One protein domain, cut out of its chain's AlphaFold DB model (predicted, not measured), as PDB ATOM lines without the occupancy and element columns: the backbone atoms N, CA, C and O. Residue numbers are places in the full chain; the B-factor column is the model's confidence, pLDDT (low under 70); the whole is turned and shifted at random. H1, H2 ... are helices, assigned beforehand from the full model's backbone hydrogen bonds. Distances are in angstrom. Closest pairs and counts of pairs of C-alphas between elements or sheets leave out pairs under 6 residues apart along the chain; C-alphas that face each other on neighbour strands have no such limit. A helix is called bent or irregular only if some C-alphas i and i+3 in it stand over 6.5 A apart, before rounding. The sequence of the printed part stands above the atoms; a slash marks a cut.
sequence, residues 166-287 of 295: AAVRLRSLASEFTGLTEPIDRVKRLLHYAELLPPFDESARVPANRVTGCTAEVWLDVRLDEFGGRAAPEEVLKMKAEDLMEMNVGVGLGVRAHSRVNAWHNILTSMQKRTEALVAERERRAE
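This is residues 166 to 287 of the 295 residues of the protein "SufE-like protein 2, chloroplastic" of Vitis vinifera (UniProt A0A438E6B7). One long helix, H5, runs along the longest axis of an elongated body, and the two short helices H3 and H4 pack on one side of it, with H1 beyond them and H2 near H1. A long stretch with no named element, residues 196 to 232, leaves H2, swings past H5 on the side away from H1 and comes back to H3. The printed part has 122 residues with five named helices, H1 to H5 in that order along the chain, and no named strand; the class is all helix. It is only just compact, close to loose, with a radius of gyration of the C-alphas of 15.9 A and spans of 53 by 30 by 25 A.

H1, residues 166 to 179, touches H4, residues 241 to 247, at a steep tilt of 39 degrees, the same way; the closest C-alphas are those of Ala 174 and Glu 246, 5.3 A apart. With residues 166 to 167 alone, H1 only just touches H3, residues 233 to 238, with 3 pairs of C-alphas within 8 A; the closest are those of Ala 166 and Glu 235, 6.6 A apart. H2, residues 183 to 195, touches no helix; it is close to H1 but not clearly touching, the C-alphas of Phe 177 and Arg 186 being the closest at 6.3 A. H5, residues 258 to 286, touches H3 with residues 271 to 279 alone, at a steep tilt of 41 degrees, opposite ways, closest at the C-alphas of Leu 237 and Gln 272, 5.6 A apart. With residues 261 to 268 alone, H5 touches H4 at a steep tilt of 49 degrees, opposite ways, closest at the C-alphas of Ala 241 and His 265, 5.6 A apart. H1 and H5 are apart. The helix packing is mostly crossed, with 0 of these 4 touching pairs at a shallow tilt. In H1, H2 and H3 every O i to N i+4 pair is within hydrogen-bond range; in H5 23 of 25 are, and in H4 1 of 3, beside 3 of 4 O i to N i+3 pairs.

H1 begins at C-alpha 166 (26.622, 61.460, 146.567) and is 20.0 A long from first to last C-alpha. H2 is 19.0 A long, H3 8.8 A and H4 10.8 A. H4 is irregular, with C-alphas 243 and 246 7.1 A apart. H5 runs 42.5 A from C-alpha 258 (10.261, 78.039, 156.782) to C-alpha 286 (30.682, 65.977, 121.527).

The two C-alphas farthest apart are those of Gly 254 and Glu 287, at 53.9 A. The printed part has no cut. The link from H2 to H3 is long, with 37 residues. Residues 191 to 199, of which 191 to 195 belong to H2, stand free. The mean pLDDT of the printed part is 83.9; residues 226 to 229, 250 to 261 and 287 are under 70.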
ATOM      1  N   ALA A 166      27.091  60.210 145.986       78.56
ATOM      2  CA  ALA A 166      26.622  61.460 146.567       78.56
ATOM      3  C   ALA A 166      25.305  61.289 147.345       78.56
ATOM      4  O   ALA A 166      25.181  61.786 148.463       78.56
ATOM      5  N   ALA A 167      24.356  60.511 146.817       79.56
ATOM      6  CA  ALA A 167      23.095  60.227 147.501       79.56
ATOM      7  C   ALA A 167      23.302  59.401 148.785       79.56
ATOM      8  O   ALA A 167      22.660  59.655 149.802       79.56
ATOM      9  N   VAL A 168      24.228  58.433 148.772       83.06
ATOM     10  CA  VAL A 168      24.622  57.678 149.973       83.06
ATOM     11  C   VAL A 168      25.233  58.611 151.020       83.06
ATOM     12  O   VAL A 168      24.828  58.558 152.178       83.06
ATOM     13  N   ARG A 169      26.149  59.505 150.621       85.56
ATOM     14  CA  ARG A 169      26.767  60.492 151.524       85.56
ATOM     15  C   ARG A 169      25.733  61.425 152.150       85.56
ATOM     16  O   ARG A 169      25.786  61.649 153.356       85.56
ATOM     17  N   LEU A 170      24.778  61.922 151.362       85.00
ATOM     18  CA  LEU A 170      23.687  62.757 151.871       85.00
ATOM     19  C   LEU A 170      22.821  62.005 152.880       85.00
ATOM     20  O   LEU A 170      22.555  62.534 153.953       85.00
ATOM     21  N   ARG A 171      22.451  60.749 152.602       85.31
ATOM     22  CA  ARG A 171      21.705  59.926 153.569       85.31
ATOM     23  C   ARG A 171      22.489  59.674 154.856       85.31
ATOM     24  O   ARG A 171      21.900  59.684 155.932       85.31
ATOM     25  N   SER A 172      23.805  59.467 154.773       88.50
ATOM     26  CA  SER A 172      24.656  59.342 155.962       88.50
ATOM     27  C   SER A 172      24.678  60.630 156.788       88.50
ATOM     28  O   SER A 172      24.540  60.557 158.007       88.50
ATOM     29  N   LEU A 173      24.782  61.795 156.141       89.69
ATOM     30  CA  LEU A 173      24.697  63.094 156.815       89.69
ATOM     31  C   LEU A 173      23.320  63.304 157.452       89.69
ATOM     32  O   LEU A 173      23.238  63.660 158.622       89.69
ATOM     33  N   ALA A 174      22.239  63.022 156.724       87.06
ATOM     34  CA  ALA A 174      20.883  63.095 157.257       87.06
ATOM     35  C   ALA A 174      20.733  62.213 158.507       87.06
ATOM     36  O   ALA A 174      20.306  62.701 159.550       87.06
ATOM     37  N   SER A 175      21.184  60.954 158.448       88.12
ATOM     38  CA  SER A 175      21.162  60.043 159.598       88.12
ATOM     39  C   SER A 175      21.951  60.590 160.792       88.12
ATOM     40  O   SER A 175      21.476  60.519 161.926       88.12
ATOM     41  N   GLU A 176      23.111  61.200 160.556       90.44
ATOM     42  CA  GLU A 176      23.891  61.840 161.612       90.44
ATOM     43  C   GLU A 176      23.123  62.991 162.278       90.44
ATOM     44  O   GLU A 176      23.025  63.032 163.504       90.44
ATOM     45  N   PHE A 177      22.514  63.882 161.491       88.75
ATOM     46  CA  PHE A 177      21.726  65.002 162.012       88.75
ATOM     47  C   PHE A 177      20.440  64.555 162.717       88.75
ATOM     48  O   PHE A 177      20.042  65.213 163.678       88.75
ATOM     49  N   THR A 178      19.825  63.441 162.303       86.62
ATOM     50  CA  THR A 178      18.687  62.842 163.028       86.62
ATOM     51  C   THR A 178      19.094  62.218 164.363       86.62
ATOM     52  O   THR A 178      18.295  62.194 165.295       86.62
ATOM     53  N   GLY A 179      20.339  61.745 164.487       89.50
ATOM     54  CA  GLY A 179      20.872  61.202 165.739       89.50
ATOM     55  C   GLY A 179      21.206  62.270 166.788       89.50
ATOM     56  O   GLY A 179      21.395  61.936 167.957       89.50
ATOM     57  N   LEU A 180      21.279  63.545 166.393       89.94
ATOM     58  CA  LEU A 180      21.535  64.673 167.287       89.94
ATOM     59  C   LEU A 180      20.213  65.203 167.855       89.94
ATOM     60  O   LEU A 180      19.499  65.965 167.201       89.94
ATOM     61  N   THR A 181      19.899  64.811 169.089       84.94
ATOM     62  CA  THR A 181      18.653  65.196 169.768       84.94
ATOM     63  C   THR A 181      18.668  66.649 170.239       84.94
ATOM     64  O   THR A 181      17.654  67.339 170.146       84.94
ATOM     65  N   GLU A 182      19.823  67.132 170.703       86.00
ATOM     66  CA  GLU A 182      19.960  68.490 171.223       86.00
ATOM     67  C   GLU A 182      20.092  69.514 170.081       86.00
ATOM     68  O   GLU A 182      21.004  69.410 169.250       86.00
ATOM     69  N   PRO A 183      19.247  70.562 170.034       85.19
ATOM     70  CA  PRO A 183      19.272  71.535 168.939       85.19
ATOM     71  C   PRO A 183      20.606  72.277 168.822       85.19
ATOM     72  O   PRO A 183      21.056  72.606 167.724       85.19
ATOM     73  N   ILE A 184      21.262  72.507 169.959       88.00
ATOM     74  CA  ILE A 184      22.578  73.145 170.026       88.00
ATOM     75  C   ILE A 184      23.637  72.269 169.344       88.00
ATOM     76  O   ILE A 184      24.503  72.792 168.642       88.00
ATOM     77  N   ASP A 185      23.569  70.947 169.494       90.25
ATOM     78  CA  ASP A 185      24.564  70.047 168.910       90.25
ATOM     79  C   ASP A 185      24.404  69.925 167.393       90.25
ATOM     80  O   ASP A 185      25.405  69.838 166.680       90.25
ATOM     81  N   ARG A 186      23.174  70.052 166.875       89.94
ATOM     82  CA  ARG A 186      22.924  70.192 165.429       89.94
ATOM     83  C   ARG A 186      23.584  71.451 164.864       89.94
ATOM     84  O   ARG A 186      24.210  71.394 163.808       89.94
ATOM     85  N   VAL A 187      23.496  72.578 165.577       88.75
ATOM     86  CA  VAL A 187      24.164  73.831 165.177       88.75
ATOM     87  C   VAL A 187      25.685  73.683 165.225       88.75
ATOM     88  O   VAL A 187      26.349  74.023 164.249       88.75
ATOM     89  N   LYS A 188      26.246  73.126 166.308       92.38
ATOM     90  CA  LYS A 188      27.696  72.879 166.415       92.38
ATOM     91  C   LYS A 188      28.204  71.986 165.287       92.38
ATOM     92  O   LYS A 188      29.243  72.275 164.704       92.38
ATOM     93  N   ARG A 189      27.469  70.918 164.956       92.50
ATOM     94  CA  ARG A 189      27.837  70.012 163.865       92.50
ATOM     95  C   ARG A 189      27.823  70.720 162.512       92.50
ATOM     96  O   ARG A 189      28.751  70.541 161.731       92.50
ATOM     97  N   LEU A 190      26.811  71.547 162.251       90.12
ATOM     98  CA  LEU A 190      26.736  72.327 161.016       90.12
ATOM     99  C   LEU A 190      27.905  73.315 160.889       90.12
ATOM    100  O   LEU A 190      28.509  73.403 159.823       90.12
ATOM    101  N   LEU A 191      28.248  74.021 161.971       91.31
ATOM    102  CA  LEU A 191      29.388  74.944 161.990       91.31
ATOM    103  C   LEU A 191      30.717  74.211 161.783       91.31
ATOM    104  O   LEU A 191      31.538  74.668 160.995       91.31
ATOM    105  N   HIS A 192      30.886  73.034 162.390       92.50
ATOM    106  CA  HIS A 192      32.062  72.199 162.154       92.50
ATOM    107  C   HIS A 192      32.221  71.830 160.670       92.50
ATOM    108  O   HIS A 192      33.321  71.900 160.134       92.50
ATOM    109  N   TYR A 193      31.133  71.489 159.970       91.50
ATOM    110  CA  TYR A 193      31.212  71.237 158.529       91.50
ATOM    111  C   TYR A 193      31.534  72.490 157.717       91.50
ATOM    112  O   TYR A 193      32.260  72.382 156.733       91.50
ATOM    113  N   ALA A 194      31.038  73.662 158.123       91.12
ATOM    114  CA  ALA A 194      31.368  74.921 157.463       91.12
ATOM    115  C   ALA A 194      32.869  75.246 157.561       91.12
ATOM    116  O   ALA A 194      33.447  75.714 156.586       91.12
ATOM    117  N   GLU A 195      33.513  74.932 158.689       94.00
ATOM    118  CA  GLU A 195      34.964  75.094 158.878       94.00
ATOM    119  C   GLU A 195      35.802  74.153 157.997       94.00
ATOM    120  O   GLU A 195      36.945  74.466 157.672       94.00
ATOM    121  N   LEU A 196      35.248  73.004 157.593       92.31
ATOM    122  CA  LEU A 196      35.919  72.049 156.703       92.31
ATOM    123  C   LEU A 196      35.799  72.422 155.220       92.31
ATOM    124  O   LEU A 196      36.463  71.804 154.380       92.31
ATOM    125  N   LEU A 197      34.937  73.382 154.873       89.50
ATOM    126  CA  LEU A 197      34.791  73.820 153.492       89.50
ATOM    127  C   LEU A 197      36.043  74.591 153.055       89.50
ATOM    128  O   LEU A 197      36.495  75.485 153.773       89.50
ATOM    129  N   PRO A 198      36.601  74.289 151.867       90.38
ATOM    130  CA  PRO A 198      37.647  75.118 151.290       90.38
ATOM    131  C   PRO A 198      37.182  76.578 151.171       90.38
ATOM    132  O   PRO A 198      35.997  76.810 150.901       90.38
ATOM    133  N   PRO A 199      38.092  77.560 151.313       91.56
ATOM    134  CA  PRO A 199      37.776  78.953 151.028       91.56
ATOM    135  C   PRO A 199      37.185  79.103 149.624       91.56
ATOM    136  O   PRO A 199      37.650  78.469 148.675       91.56
ATOM    137  N   PHE A 200      36.154  79.938 149.495       92.12
ATOM    138  CA  PHE A 200      35.551  80.229 148.199       92.12
ATOM    139  C   PHE A 200      36.464  81.156 147.387       92.12
ATOM    140  O   PHE A 200      37.022  82.104 147.934       92.12
ATOM    141  N   ASP A 201      36.593  80.897 146.088       93.25
ATOM    142  CA  ASP A 201      37.375  81.736 145.183       93.25
ATOM    143  C   ASP A 201      36.663  83.079 144.952       93.25
ATOM    144  O   ASP A 201      35.562  83.138 144.401       93.25
ATOM    145  N   GLU A 202      37.294  84.174 145.372       93.94
ATOM    146  CA  GLU A 202      36.745  85.526 145.228       93.94
ATOM    147  C   GLU A 202      36.539  85.918 143.757       93.94
ATOM    148  O   GLU A 202      35.597  86.649 143.448       93.94
ATOM    149  N   SER A 203      37.334  85.376 142.823       95.25
ATOM    150  CA  SER A 203      37.149  85.629 141.386       95.25
ATOM    151  C   SER A 203      35.834  85.049 140.851       95.25
ATOM    152  O   SER A 203      35.262  85.558 139.886       95.25
ATOM    153  N   ALA A 204      35.299  84.028 141.528       94.31
ATOM    154  CA  ALA A 204      34.037  83.392 141.190       94.31
ATOM    155  C   ALA A 204      32.816  84.097 141.809       94.31
ATOM    156  O   ALA A 204      31.685  83.681 141.538       94.31
ATOM    157  N   ARG A 205      32.984  85.174 142.596       94.38
ATOM    158  CA  ARG A 205      31.872  85.977 143.152       94.38
ATOM    159  C   ARG A 205      31.250  86.934 142.133       94.38
ATOM    160  O   ARG A 205      31.050  88.120 142.382       94.38
ATOM    161  N   VAL A 206      30.882  86.406 140.975       94.81
ATOM    162  CA  VAL A 206      30.177  87.153 139.930       94.81
ATOM    163  C   VAL A 206      28.656  87.059 140.114       94.81
ATOM    164  O   VAL A 206      28.168  86.070 140.671       94.81
ATOM    165  N   PRO A 207      27.864  88.028 139.612       94.06
ATOM    166  CA  PRO A 207      26.401  87.970 139.681       94.06
ATOM    167  C   PRO A 207      25.821  86.689 139.073       94.06
ATOM    168  O   PRO A 207      24.865  86.130 139.604       94.06
ATOM    169  N   ALA A 208      26.456  86.171 138.018       92.12
ATOM    170  CA  ALA A 208      26.087  84.907 137.393       92.12
ATOM    171  C   ALA A 208      26.236  83.700 138.331       92.12
ATOM    172  O   ALA A 208      25.565  82.701 138.109       92.12
ATOM    173  N   ASN A 209      27.053  83.780 139.388       95.06
ATOM    174  CA  ASN A 209      27.274  82.732 140.394       95.06
ATOM    175  C   ASN A 209      26.453  82.921 141.672       95.06
ATOM    176  O   ASN A 209      26.454  82.056 142.546       95.06
ATOM    177  N   ARG A 210      25.707  84.022 141.776       94.69
ATOM    178  CA  ARG A 210      24.862  84.305 142.933       94.69
ATOM    179  C   ARG A 210      23.619  83.413 142.936       94.69
ATOM    180  O   ARG A 210      22.960  83.235 141.912       94.69
ATOM    181  N   VAL A 211      23.269  82.886 144.106       94.06
ATOM    182  CA  VAL A 211      22.003  82.183 144.343       94.06
ATOM    183  C   VAL A 211      20.944  83.209 144.731       94.06
ATOM    184  O   VAL A 211      21.103  83.952 145.701       94.06
ATOM    185  N   THR A 212      19.858  83.280 143.969       89.69
ATOM    186  CA  THR A 212      18.740  84.187 144.253       89.69
ATOM    187  C   THR A 212      17.750  83.556 145.241       89.69
ATOM    188  O   THR A 212      17.678  82.337 145.382       89.69
ATOM    189  N   GLY A 213      16.994  84.389 145.967       86.50
ATOM    190  CA  GLY A 213      15.943  83.932 146.891       86.50
ATOM    191  C   GLY A 213      16.414  83.513 148.292       86.50
ATOM    192  O   GLY A 213      15.587  83.142 149.122       86.50
ATOM    193  N   CYS A 214      17.714  83.577 148.582       85.44
ATOM    194  CA  CYS A 214      18.255  83.376 149.929       85.44
ATOM    195  C   CYS A 214      18.264  84.693 150.723       85.44
ATOM    196  O   CYS A 214      18.552  85.752 150.173       85.44
ATOM    197  N   THR A 215      17.967  84.629 152.028       84.25
ATOM    198  CA  THR A 215      18.071  85.793 152.936       84.25
ATOM    199  C   THR A 215      19.522  86.228 153.137       84.25
ATOM    200  O   THR A 215      19.800  87.415 153.250       84.25
ATOM    201  N   ALA A 216      20.439  85.260 153.189       86.00
ATOM    202  CA  ALA A 216      21.876  85.498 153.185       86.00
ATOM    203  C   ALA A 216      22.411  85.435 151.753       86.00
ATOM    204  O   ALA A 216      21.852  84.734 150.903       86.00
ATOM    205  N   GLU A 217      23.511  86.133 151.498       91.75
ATOM    206  CA  GLU A 217      24.180  86.054 150.206       91.75
ATOM    207  C   GLU A 217      24.927  84.727 150.070       91.75
ATOM    208  O   GLU A 217      25.682  84.325 150.956       91.75
ATOM    209  N   VAL A 218      24.681  84.030 148.963       93.44
ATOM    210  CA  VAL A 218      25.267  82.722 148.673       93.44
ATOM    211  C   VAL A 218      25.746  82.721 147.229       93.44
ATOM    212  O   VAL A 218      25.023  83.150 146.328       93.44
ATOM    213  N   TRP A 219      26.954  82.208 147.013       94.94
ATOM    214  CA  TRP A 219      27.550  82.022 145.694       94.94
ATOM    215  C   TRP A 219      27.856  80.545 145.474       94.94
ATOM    216  O   TRP A 219      28.268  79.848 146.398       94.94
ATOM    217  N   LEU A 220      27.636  80.079 144.247       94.88
ATOM    218  CA  LEU A 220      27.932  78.720 143.809       94.88
ATOM    219  C   LEU A 220      28.698  78.775 142.491       94.88
ATOM    220  O   LEU A 220      28.204  79.325 141.506       94.88
ATOM    221  N   ASP A 221      29.872  78.157 142.483       92.62
ATOM    222  CA  ASP A 221      30.627  77.856 141.272       92.62
ATOM    223  C   ASP A 221      30.557  76.345 141.029       92.62
ATOM    224  O   ASP A 221      30.931  75.550 141.893       92.62
ATOM    225  N   VAL A 222      30.009  75.950 139.881       91.81
ATOM    226  CA  VAL A 222      29.826  74.546 139.500       91.81
ATOM    227  C   VAL A 222      30.693  74.296 138.282       91.81
ATOM    228  O   VAL A 222      30.606  75.020 137.294       91.81
ATOM    229  N   ARG A 223      31.527  73.261 138.355       89.25
ATOM    230  CA  ARG A 223      32.415  72.847 137.272       89.25
ATOM    231  C   ARG A 223      32.280  71.344 137.082       89.25
ATOM    232  O   ARG A 223      32.157  70.614 138.064       89.25
ATOM    233  N   LEU A 224      32.304  70.900 135.831       86.69
ATOM    234  CA  LEU A 224      32.478  69.491 135.496       86.69
ATOM    235  C   LEU A 224      33.972  69.261 135.275       86.69
ATOM    236  O   LEU A 224      34.584  69.938 134.452       86.69
ATOM    237  N   ASP A 225      34.557  68.350 136.034       80.00
ATOM    238  CA  ASP A 225      35.922  67.874 135.850       80.00
ATOM    239  C   ASP A 225      35.925  66.575 135.023       80.00
ATOM    240  O   ASP A 225      34.936  65.847 134.921       80.00
ATOM    241  N   GLU A 226      37.061  66.286 134.395       69.25
ATOM    242  CA  GLU A 226      37.215  65.116 133.518       69.25
ATOM    243  C   GLU A 226      37.205  63.791 134.293       69.25
ATOM    244  O   GLU A 226      36.894  62.743 133.731       69.25
ATOM    245  N   PHE A 227      37.489  63.843 135.597       60.28
ATOM    246  CA  PHE A 227      37.526  62.676 136.477       60.28
ATOM    247  C   PHE A 227      36.194  62.375 137.168       60.28
ATOM    248  O   PHE A 227      36.122  61.384 137.893       60.28
ATOM    249  N   GLY A 228      35.152  63.182 136.935       55.25
ATOM    250  CA  GLY A 228      33.883  63.066 137.642       55.25
ATOM    251  C   GLY A 228      34.067  63.448 139.107       55.25
ATOM    252  O   GLY A 228      34.611  62.684 139.902       55.25
ATOM    253  N   GLY A 229      33.648  64.659 139.455       61.06
ATOM    254  CA  GLY A 229      33.970  65.281 140.724       61.06
ATOM    255  C   GLY A 229      33.366  64.540 141.904       61.06
ATOM    256  O   GLY A 229      32.908  63.403 141.830       61.06
ATOM    257  N   ARG A 230      33.303  65.195 143.066       72.06
ATOM    258  CA  ARG A 230      32.732  64.561 144.272       72.06
ATOM    259  C   ARG A 230      31.313  63.988 144.075       72.06
ATOM    260  O   ARG A 230      30.932  63.140 144.885       72.06
ATOM    261  N   ALA A 231      30.581  64.435 143.053       84.38
ATOM    262  CA  ALA A 231      29.321  63.877 142.577       84.38
ATOM    263  C   ALA A 231      29.261  63.957 141.042       84.38
ATOM    264  O   ALA A 231      29.662  64.970 140.467       84.38
ATOM    265  N   ALA A 232      28.725  62.922 140.396       86.44
ATOM    266  CA  ALA A 232      28.464  62.946 138.960       86.44
ATOM    267  C   ALA A 232      27.232  63.826 138.647       86.44
ATOM    268  O   ALA A 232      26.346  63.961 139.503       86.44
ATOM    269  N   PRO A 233      27.144  64.451 137.458       88.12
ATOM    270  CA  PRO A 233      26.049  65.361 137.130       88.12
ATOM    271  C   PRO A 233      24.675  64.696 137.285       88.12
ATOM    272  O   PRO A 233      23.786  65.256 137.918       88.12
ATOM    273  N   GLU A 234      24.516  63.458 136.827       88.38
ATOM    274  CA  GLU A 234      23.290  62.677 136.971       88.38
ATOM    275  C   GLU A 234      22.922  62.373 138.431       88.38
ATOM    276  O   GLU A 234      21.744  62.201 138.741       88.38
ATOM    277  N   GLU A 235      23.898  62.315 139.343       87.69
ATOM    278  CA  GLU A 235      23.625  62.169 140.775       87.69
ATOM    279  C   GLU A 235      23.062  63.469 141.346       87.69
ATOM    280  O   GLU A 235      22.074  63.434 142.076       87.69
ATOM    281  N   VAL A 236      23.650  64.611 140.980       88.88
ATOM    282  CA  VAL A 236      23.190  65.944 141.401       88.88
ATOM    283  C   VAL A 236      21.760  66.211 140.928       88.88
ATOM    284  O   VAL A 236      20.935  66.719 141.692       88.88
ATOM    285  N   LEU A 237      21.434  65.823 139.694       90.25
ATOM    286  CA  LEU A 237      20.096  66.007 139.121       90.25
ATOM    287  C   LEU A 237      19.032  65.105 139.761       90.25
ATOM    288  O   LEU A 237      17.853  65.448 139.753       90.25
ATOM    289  N   LYS A 238      19.424  63.975 140.358       89.31
ATOM    290  CA  LYS A 238      18.499  63.066 141.061       89.31
ATOM    291  C   LYS A 238      18.245  63.452 142.519       89.31
ATOM    292  O   LYS A 238      17.320  62.908 143.121       89.31
ATOM    293  N   MET A 239      19.057  64.338 143.095       87.31
ATOM    294  CA  MET A 239      18.883  64.788 144.477       87.31
ATOM    295  C   MET A 239      17.577  65.552 144.637       87.31
ATOM    296  O   MET A 239      17.219  66.389 143.806       87.31
ATOM    297  N   LYS A 240      16.890  65.294 145.745       86.31
ATOM    298  CA  LYS A 240      15.644  65.969 146.074       86.31
ATOM    299  C   LYS A 240      15.829  66.893 147.268       86.31
ATOM    300  O   LYS A 240      16.656  66.643 148.143       86.31
ATOM    301  N   ALA A 241      15.044  67.967 147.320       82.88
ATOM    302  CA  ALA A 241      15.082  68.892 148.453       82.88
ATOM    303  C   ALA A 241      14.665  68.191 149.756       82.88
ATOM    304  O   ALA A 241      15.143  68.541 150.835       82.88
ATOM    305  N   GLU A 242      13.824  67.163 149.644       82.06
ATOM    306  CA  GLU A 242      13.402  66.318 150.751       82.06
ATOM    307  C   GLU A 242      14.583  65.615 151.426       82.06
ATOM    308  O   GLU A 242      14.627  65.547 152.650       82.06
ATOM    309  N   ASP A 243      15.594  65.190 150.665       80.31
ATOM    310  CA  ASP A 243      16.773  64.512 151.220       80.31
ATOM    311  C   ASP A 243      17.625  65.445 152.103       80.31
ATOM    312  O   ASP A 243      18.417  64.988 152.927       80.31
ATOM    313  N   LEU A 244      17.463  66.765 151.950       81.12
ATOM    314  CA  LEU A 244      18.195  67.788 152.699       81.12
ATOM    315  C   LEU A 244      17.437  68.275 153.943       81.12
ATOM    316  O   LEU A 244      18.015  68.985 154.770       81.12
ATOM    317  N   MET A 245      16.159  67.908 154.105       79.06
ATOM    318  CA  MET A 245      15.306  68.469 155.159       79.06
ATOM    319  C   MET A 245      15.808  68.137 156.569       79.06
ATOM    320  O   MET A 245      15.712  68.968 157.475       79.06
ATOM    321  N   GLU A 246      16.411  66.961 156.741       78.38
ATOM    322  CA  GLU A 246      16.893  66.467 158.034       78.38
ATOM    323  C   GLU A 246      18.094  67.258 158.573       78.38
ATOM    324  O   GLU A 246      18.331  67.328 159.782       78.38
ATOM    325  N   MET A 247      18.820  67.961 157.701       76.00
ATOM    326  CA  MET A 247      19.931  68.828 158.103       76.00
ATOM    327  C   MET A 247      19.459  70.191 158.640       76.00
ATOM    328  O   MET A 247      20.269  70.994 159.109       76.00
ATOM    329  N   ASN A 248      18.153  70.488 158.610       76.56
ATOM    330  CA  ASN A 248      17.632  71.770 159.078       76.56
ATOM    331  C   ASN A 248      17.730  71.934 160.595       76.56
ATOM    332  O   ASN A 248      16.843  71.536 161.350       76.56
ATOM    333  N   VAL A 249      18.744  72.676 161.031       70.94
ATOM    334  CA  VAL A 249      18.992  73.039 162.438       70.94
ATOM    335  C   VAL A 249      17.871  73.863 163.104       70.94
ATOM    336  O   VAL A 249      17.890  74.058 164.313       70.94
ATOM    337  N   GLY A 250      16.867  74.331 162.348       60.03
ATOM    338  CA  GLY A 250      15.715  75.077 162.877       60.03
ATOM    339  C   GLY A 250      14.636  74.215 163.545       60.03
ATOM    340  O   GLY A 250      13.882  74.718 164.369       60.03
ATOM    341  N   VAL A 251      14.572  72.913 163.246       53.62
ATOM    342  CA  VAL A 251      13.451  72.049 163.674       53.62
ATOM    343  C   VAL A 251      13.456  71.769 165.190       53.62
ATOM    344  O   VAL A 251      12.404  71.501 165.760       53.62
ATOM    345  N   GLY A 252      14.603  71.901 165.869       50.19
ATOM    346  CA  GLY A 252      14.737  71.624 167.310       50.19
ATOM    347  C   GLY A 252      14.536  72.822 168.253       50.19
ATOM    348  O   GLY A 252      14.389  72.624 169.452       50.19
ATOM    349  N   LEU A 253      14.515  74.062 167.751       51.50
ATOM    350  CA  LEU A 253      14.450  75.282 168.583       51.50
ATOM    351  C   LEU A 253      13.039  75.894 168.667       51.50
ATOM    352  O   LEU A 253      12.891  77.071 168.978       51.50
ATOM    353  N   GLY A 254      11.990  75.139 168.324       45.62
ATOM    354  CA  GLY A 254      10.601  75.631 168.334       45.62
ATOM    355  C   GLY A 254      10.266  76.653 167.236       45.62
ATOM    356  O   GLY A 254       9.108  77.020 167.063       45.62
ATOM    357  N   VAL A 255      11.248  77.074 166.435       47.59
ATOM    358  CA  VAL A 255      11.047  77.958 165.288       47.59
ATOM    359  C   VAL A 255      10.960  77.097 164.034       47.59
ATOM    360  O   VAL A 255      11.978  76.671 163.494       47.59
ATOM    361  N   ARG A 256       9.747  76.872 163.511       49.03
ATOM    362  CA  ARG A 256       9.569  76.408 162.122       49.03
ATOM    363  C   ARG A 256      10.052  77.512 161.185       49.03
ATOM    364  O   ARG A 256       9.269  78.287 160.646       49.03
ATOM    365  N   ALA A 257      11.365  77.642 161.038       52.19
ATOM    366  CA  ALA A 257      11.980  78.631 160.175       52.19
ATOM    367  C   ALA A 257      11.806  78.179 158.719       52.19
ATOM    368  O   ALA A 257      12.748  77.695 158.093       52.19
ATOM    369  N   HIS A 258      10.594  78.334 158.179       53.28
ATOM    370  CA  HIS A 258      10.261  78.039 156.782       53.28
ATOM    371  C   HIS A 258      11.225  78.743 155.806       53.28
ATOM    372  O   HIS A 258      11.589  78.181 154.781       53.28
ATOM    373  N   SER A 259      11.763  79.910 156.181       61.06
ATOM    374  CA  SER A 259      12.789  80.623 155.408       61.06
ATOM    375  C   SER A 259      14.110  79.855 155.235       61.06
ATOM    376  O   SER A 259      14.811  80.084 154.255       61.06
ATOM    377  N   ARG A 260      14.480  78.964 156.166       63.59
ATOM    378  CA  ARG A 260      15.722  78.168 156.080       63.59
ATOM    379  C   ARG A 260      15.543  76.932 155.202       63.59
ATOM    380  O   ARG A 260      16.468  76.561 154.491       63.59
ATOM    381  N   VAL A 261      14.336  76.360 155.196       64.06
ATOM    382  CA  VAL A 261      13.936  75.303 154.250       64.06
ATOM    383  C   VAL A 261      14.071  75.815 152.812       64.06
ATOM    384  O   VAL A 261      14.622  75.126 151.956       64.06
ATOM    385  N   ASN A 262      13.674  77.070 152.575       72.31
ATOM    386  CA  ASN A 262      13.799  77.710 151.266       72.31
ATOM    387  C   ASN A 262      15.262  77.878 150.817       72.31
ATOM    388  O   ASN A 262      15.534  77.840 149.622       72.31
ATOM    389  N   ALA A 263      16.218  78.021 151.744       82.88
ATOM    390  CA  ALA A 263      17.626  78.204 151.390       82.88
ATOM    391  C   ALA A 263      18.228  76.951 150.732       82.88
ATOM    392  O   ALA A 263      18.838  77.056 149.670       82.88
ATOM    393  N   TRP A 264      18.012  75.764 151.311       85.38
ATOM    394  CA  TRP A 264      18.493  74.508 150.720       85.38
ATOM    395  C   TRP A 264      17.854  74.225 149.369       85.38
ATOM    396  O   TRP A 264      18.545  73.789 148.452       85.38
ATOM    397  N   HIS A 265      16.563  74.531 149.232       88.44
ATOM    398  CA  HIS A 265      15.865  74.420 147.958       88.44
ATOM    399  C   HIS A 265      16.512  75.313 146.888       88.44
ATOM    400  O   HIS A 265      16.910  74.817 145.838       88.44
ATOM    401  N   ASN A 266      16.712  76.602 147.177       91.69
ATOM    402  CA  ASN A 266      17.314  77.541 146.224       91.69
ATOM    403  C   ASN A 266      18.745  77.148 145.837       91.69
ATOM    404  O   ASN A 266      19.114  77.227 144.666       91.69
ATOM    405  N   ILE A 267      19.545  76.701 146.810       91.88
ATOM    406  CA  ILE A 267      20.910  76.213 146.582       91.88
ATOM    407  C   ILE A 267      20.886  74.988 145.667       91.88
ATOM    408  O   ILE A 267      21.588  74.981 144.655       91.88
ATOM    409  N   LEU A 268      20.060  73.982 145.976       91.69
ATOM    410  CA  LEU A 268      19.978  72.749 145.196       91.69
ATOM    411  C   LEU A 268      19.483  73.019 143.773       91.69
ATOM    412  O   LEU A 268      20.124  72.590 142.819       91.69
ATOM    413  N   THR A 269      18.405  73.786 143.610       92.50
ATOM    414  CA  THR A 269      17.879  74.132 142.284       92.50
ATOM    415  C   THR A 269      18.876  74.965 141.479       92.50
ATOM    416  O   THR A 269      19.031  74.743 140.281       92.50
ATOM    417  N   SER A 270      19.595  75.903 142.110       94.19
ATOM    418  CA  SER A 270      20.672  76.646 141.442       94.19
ATOM    419  C   SER A 270      21.811  75.719 141.010       94.19
ATOM    420  O   SER A 270      22.326  75.863 139.902       94.19
ATOM    421  N   MET A 271      22.196  74.758 141.854       93.62
ATOM    422  CA  MET A 271      23.220  73.764 141.527       93.62
ATOM    423  C   MET A 271      22.783  72.889 140.344       93.62
ATOM    424  O   MET A 271      23.533  72.764 139.384       93.62
ATOM    425  N   GLN A 272      21.555  72.367 140.366       94.38
ATOM    426  CA  GLN A 272      20.988  71.531 139.301       94.38
ATOM    427  C   GLN A 272      20.924  72.269 137.961       94.38
ATOM    428  O   GLN A 272      21.458  71.768 136.979       94.38
ATOM    429  N   LYS A 273      20.392  73.499 137.933       94.56
ATOM    430  CA  LYS A 273      20.320  74.313 136.705       94.56
ATOM    431  C   LYS A 273      21.689  74.544 136.063       94.56
ATOM    432  O   LYS A 273      21.825  74.504 134.845       94.56
ATOM    433  N   ARG A 274      22.717  74.803 136.878       94.50
ATOM    434  CA  ARG A 274      24.093  74.991 136.386       94.50
ATOM    435  C   ARG A 274      24.674  73.685 135.861       94.50
ATOM    436  O   ARG A 274      25.299  73.688 134.807       94.50
ATOM    437  N   THR A 275      24.441  72.580 136.565       93.44
ATOM    438  CA  THR A 275      24.853  71.247 136.119       93.44
ATOM    439  C   THR A 275      24.213  70.884 134.779       93.44
ATOM    440  O   THR A 275      24.931  70.472 133.875       93.44
ATOM    441  N   GLU A 276      22.904  71.101 134.608       93.38
ATOM    442  CA  GLU A 276      22.198  70.884 133.333       93.38
ATOM    443  C   GLU A 276      22.822  71.698 132.197       93.38
ATOM    444  O   GLU A 276      23.116  71.154 131.135       93.38
ATOM    445  N   ALA A 277      23.093  72.986 132.434       93.50
ATOM    446  CA  ALA A 277      23.709  73.855 131.435       93.50
ATOM    447  C   ALA A 277      25.105  73.366 131.004       93.50
ATOM    448  O   ALA A 277      25.436  73.404 129.818       93.50
ATOM    449  N   LEU A 278      25.914  72.877 131.951       91.69
ATOM    450  CA  LEU A 278      27.249  72.343 131.668       91.69
ATOM    451  C   LEU A 278      27.197  71.007 130.920       91.69
ATOM    452  O   LEU A 278      28.006  70.786 130.021       91.69
ATOM    453  N   VAL A 279      26.250  70.131 131.265       91.12
ATOM    454  CA  VAL A 279      26.039  68.861 130.553       91.12
ATOM    455  C   VAL A 279      25.605  69.131 129.113       91.12
ATOM    456  O   VAL A 279      26.235  68.619 128.192       91.12
ATOM    457  N   ALA A 280      24.631  70.020 128.904       91.81
ATOM    458  CA  ALA A 280      24.164  70.386 127.568       91.81
ATOM    459  C   ALA A 280      25.258  71.055 126.711       91.81
ATOM    460  O   ALA A 280      25.314  70.863 125.498       91.81
ATOM    461  N   GLU A 281      26.141  71.860 127.311       90.19
ATOM    462  CA  GLU A 281      27.312  72.419 126.618       90.19
ATOM    463  C   GLU A 281      28.329  71.335 126.235       90.19
ATOM    464  O   GLU A 281      28.892  71.384 125.142       90.19
ATOM    465  N   ARG A 282      28.549  70.338 127.100       88.50
ATOM    466  CA  ARG A 282      29.444  69.210 126.812       88.50
ATOM    467  C   ARG A 282      28.917  68.342 125.670       88.50
ATOM    468  O   ARG A 282      29.699  67.971 124.802       88.50
ATOM    469  N   GLU A 283      27.621  68.043 125.657       88.12
ATOM    470  CA  GLU A 283      26.977  67.245 124.604       88.12
ATOM    471  C   GLU A 283      27.056  67.945 123.242       88.12
ATOM    472  O   GLU A 283      27.490  67.337 122.266       88.12
ATOM    473  N   ARG A 284      26.793  69.260 123.191       86.06
ATOM    474  CA  ARG A 284      26.940  70.069 121.964       86.06
ATOM    475  C   ARG A 284      28.363  70.095 121.399       86.06
ATOM    476  O   ARG A 284      28.533  70.295 120.203       86.06
ATOM    477  N   ARG A 285      29.388  69.924 122.240       79.75
ATOM    478  CA  ARG A 285      30.791  69.802 121.799       79.75
ATOM    479  C   ARG A 285      31.160  68.388 121.356       79.75
ATOM    480  O   ARG A 285      32.148  68.228 120.647       79.75
ATOM    481  N   ALA A 286      30.421  67.381 121.818       76.12
ATOM    482  CA  ALA A 286      30.682  65.977 121.527       76.12
ATOM    483  C   ALA A 286      30.038  65.508 120.215       76.12
ATOM    484  O   ALA A 286      30.533  64.552 119.627       76.12
ATOM    485  N   GLU A 287      28.979  66.169 119.738       64.94
ATOM    486  CA  GLU A 287      28.424  65.934 118.403       64.94
ATOM    487  C   GLU A 287      29.313  66.600 117.333       64.94
ATOM    488  O   GLU A 287      29.373  67.833 117.262       64.94
TER     489      GLU A 287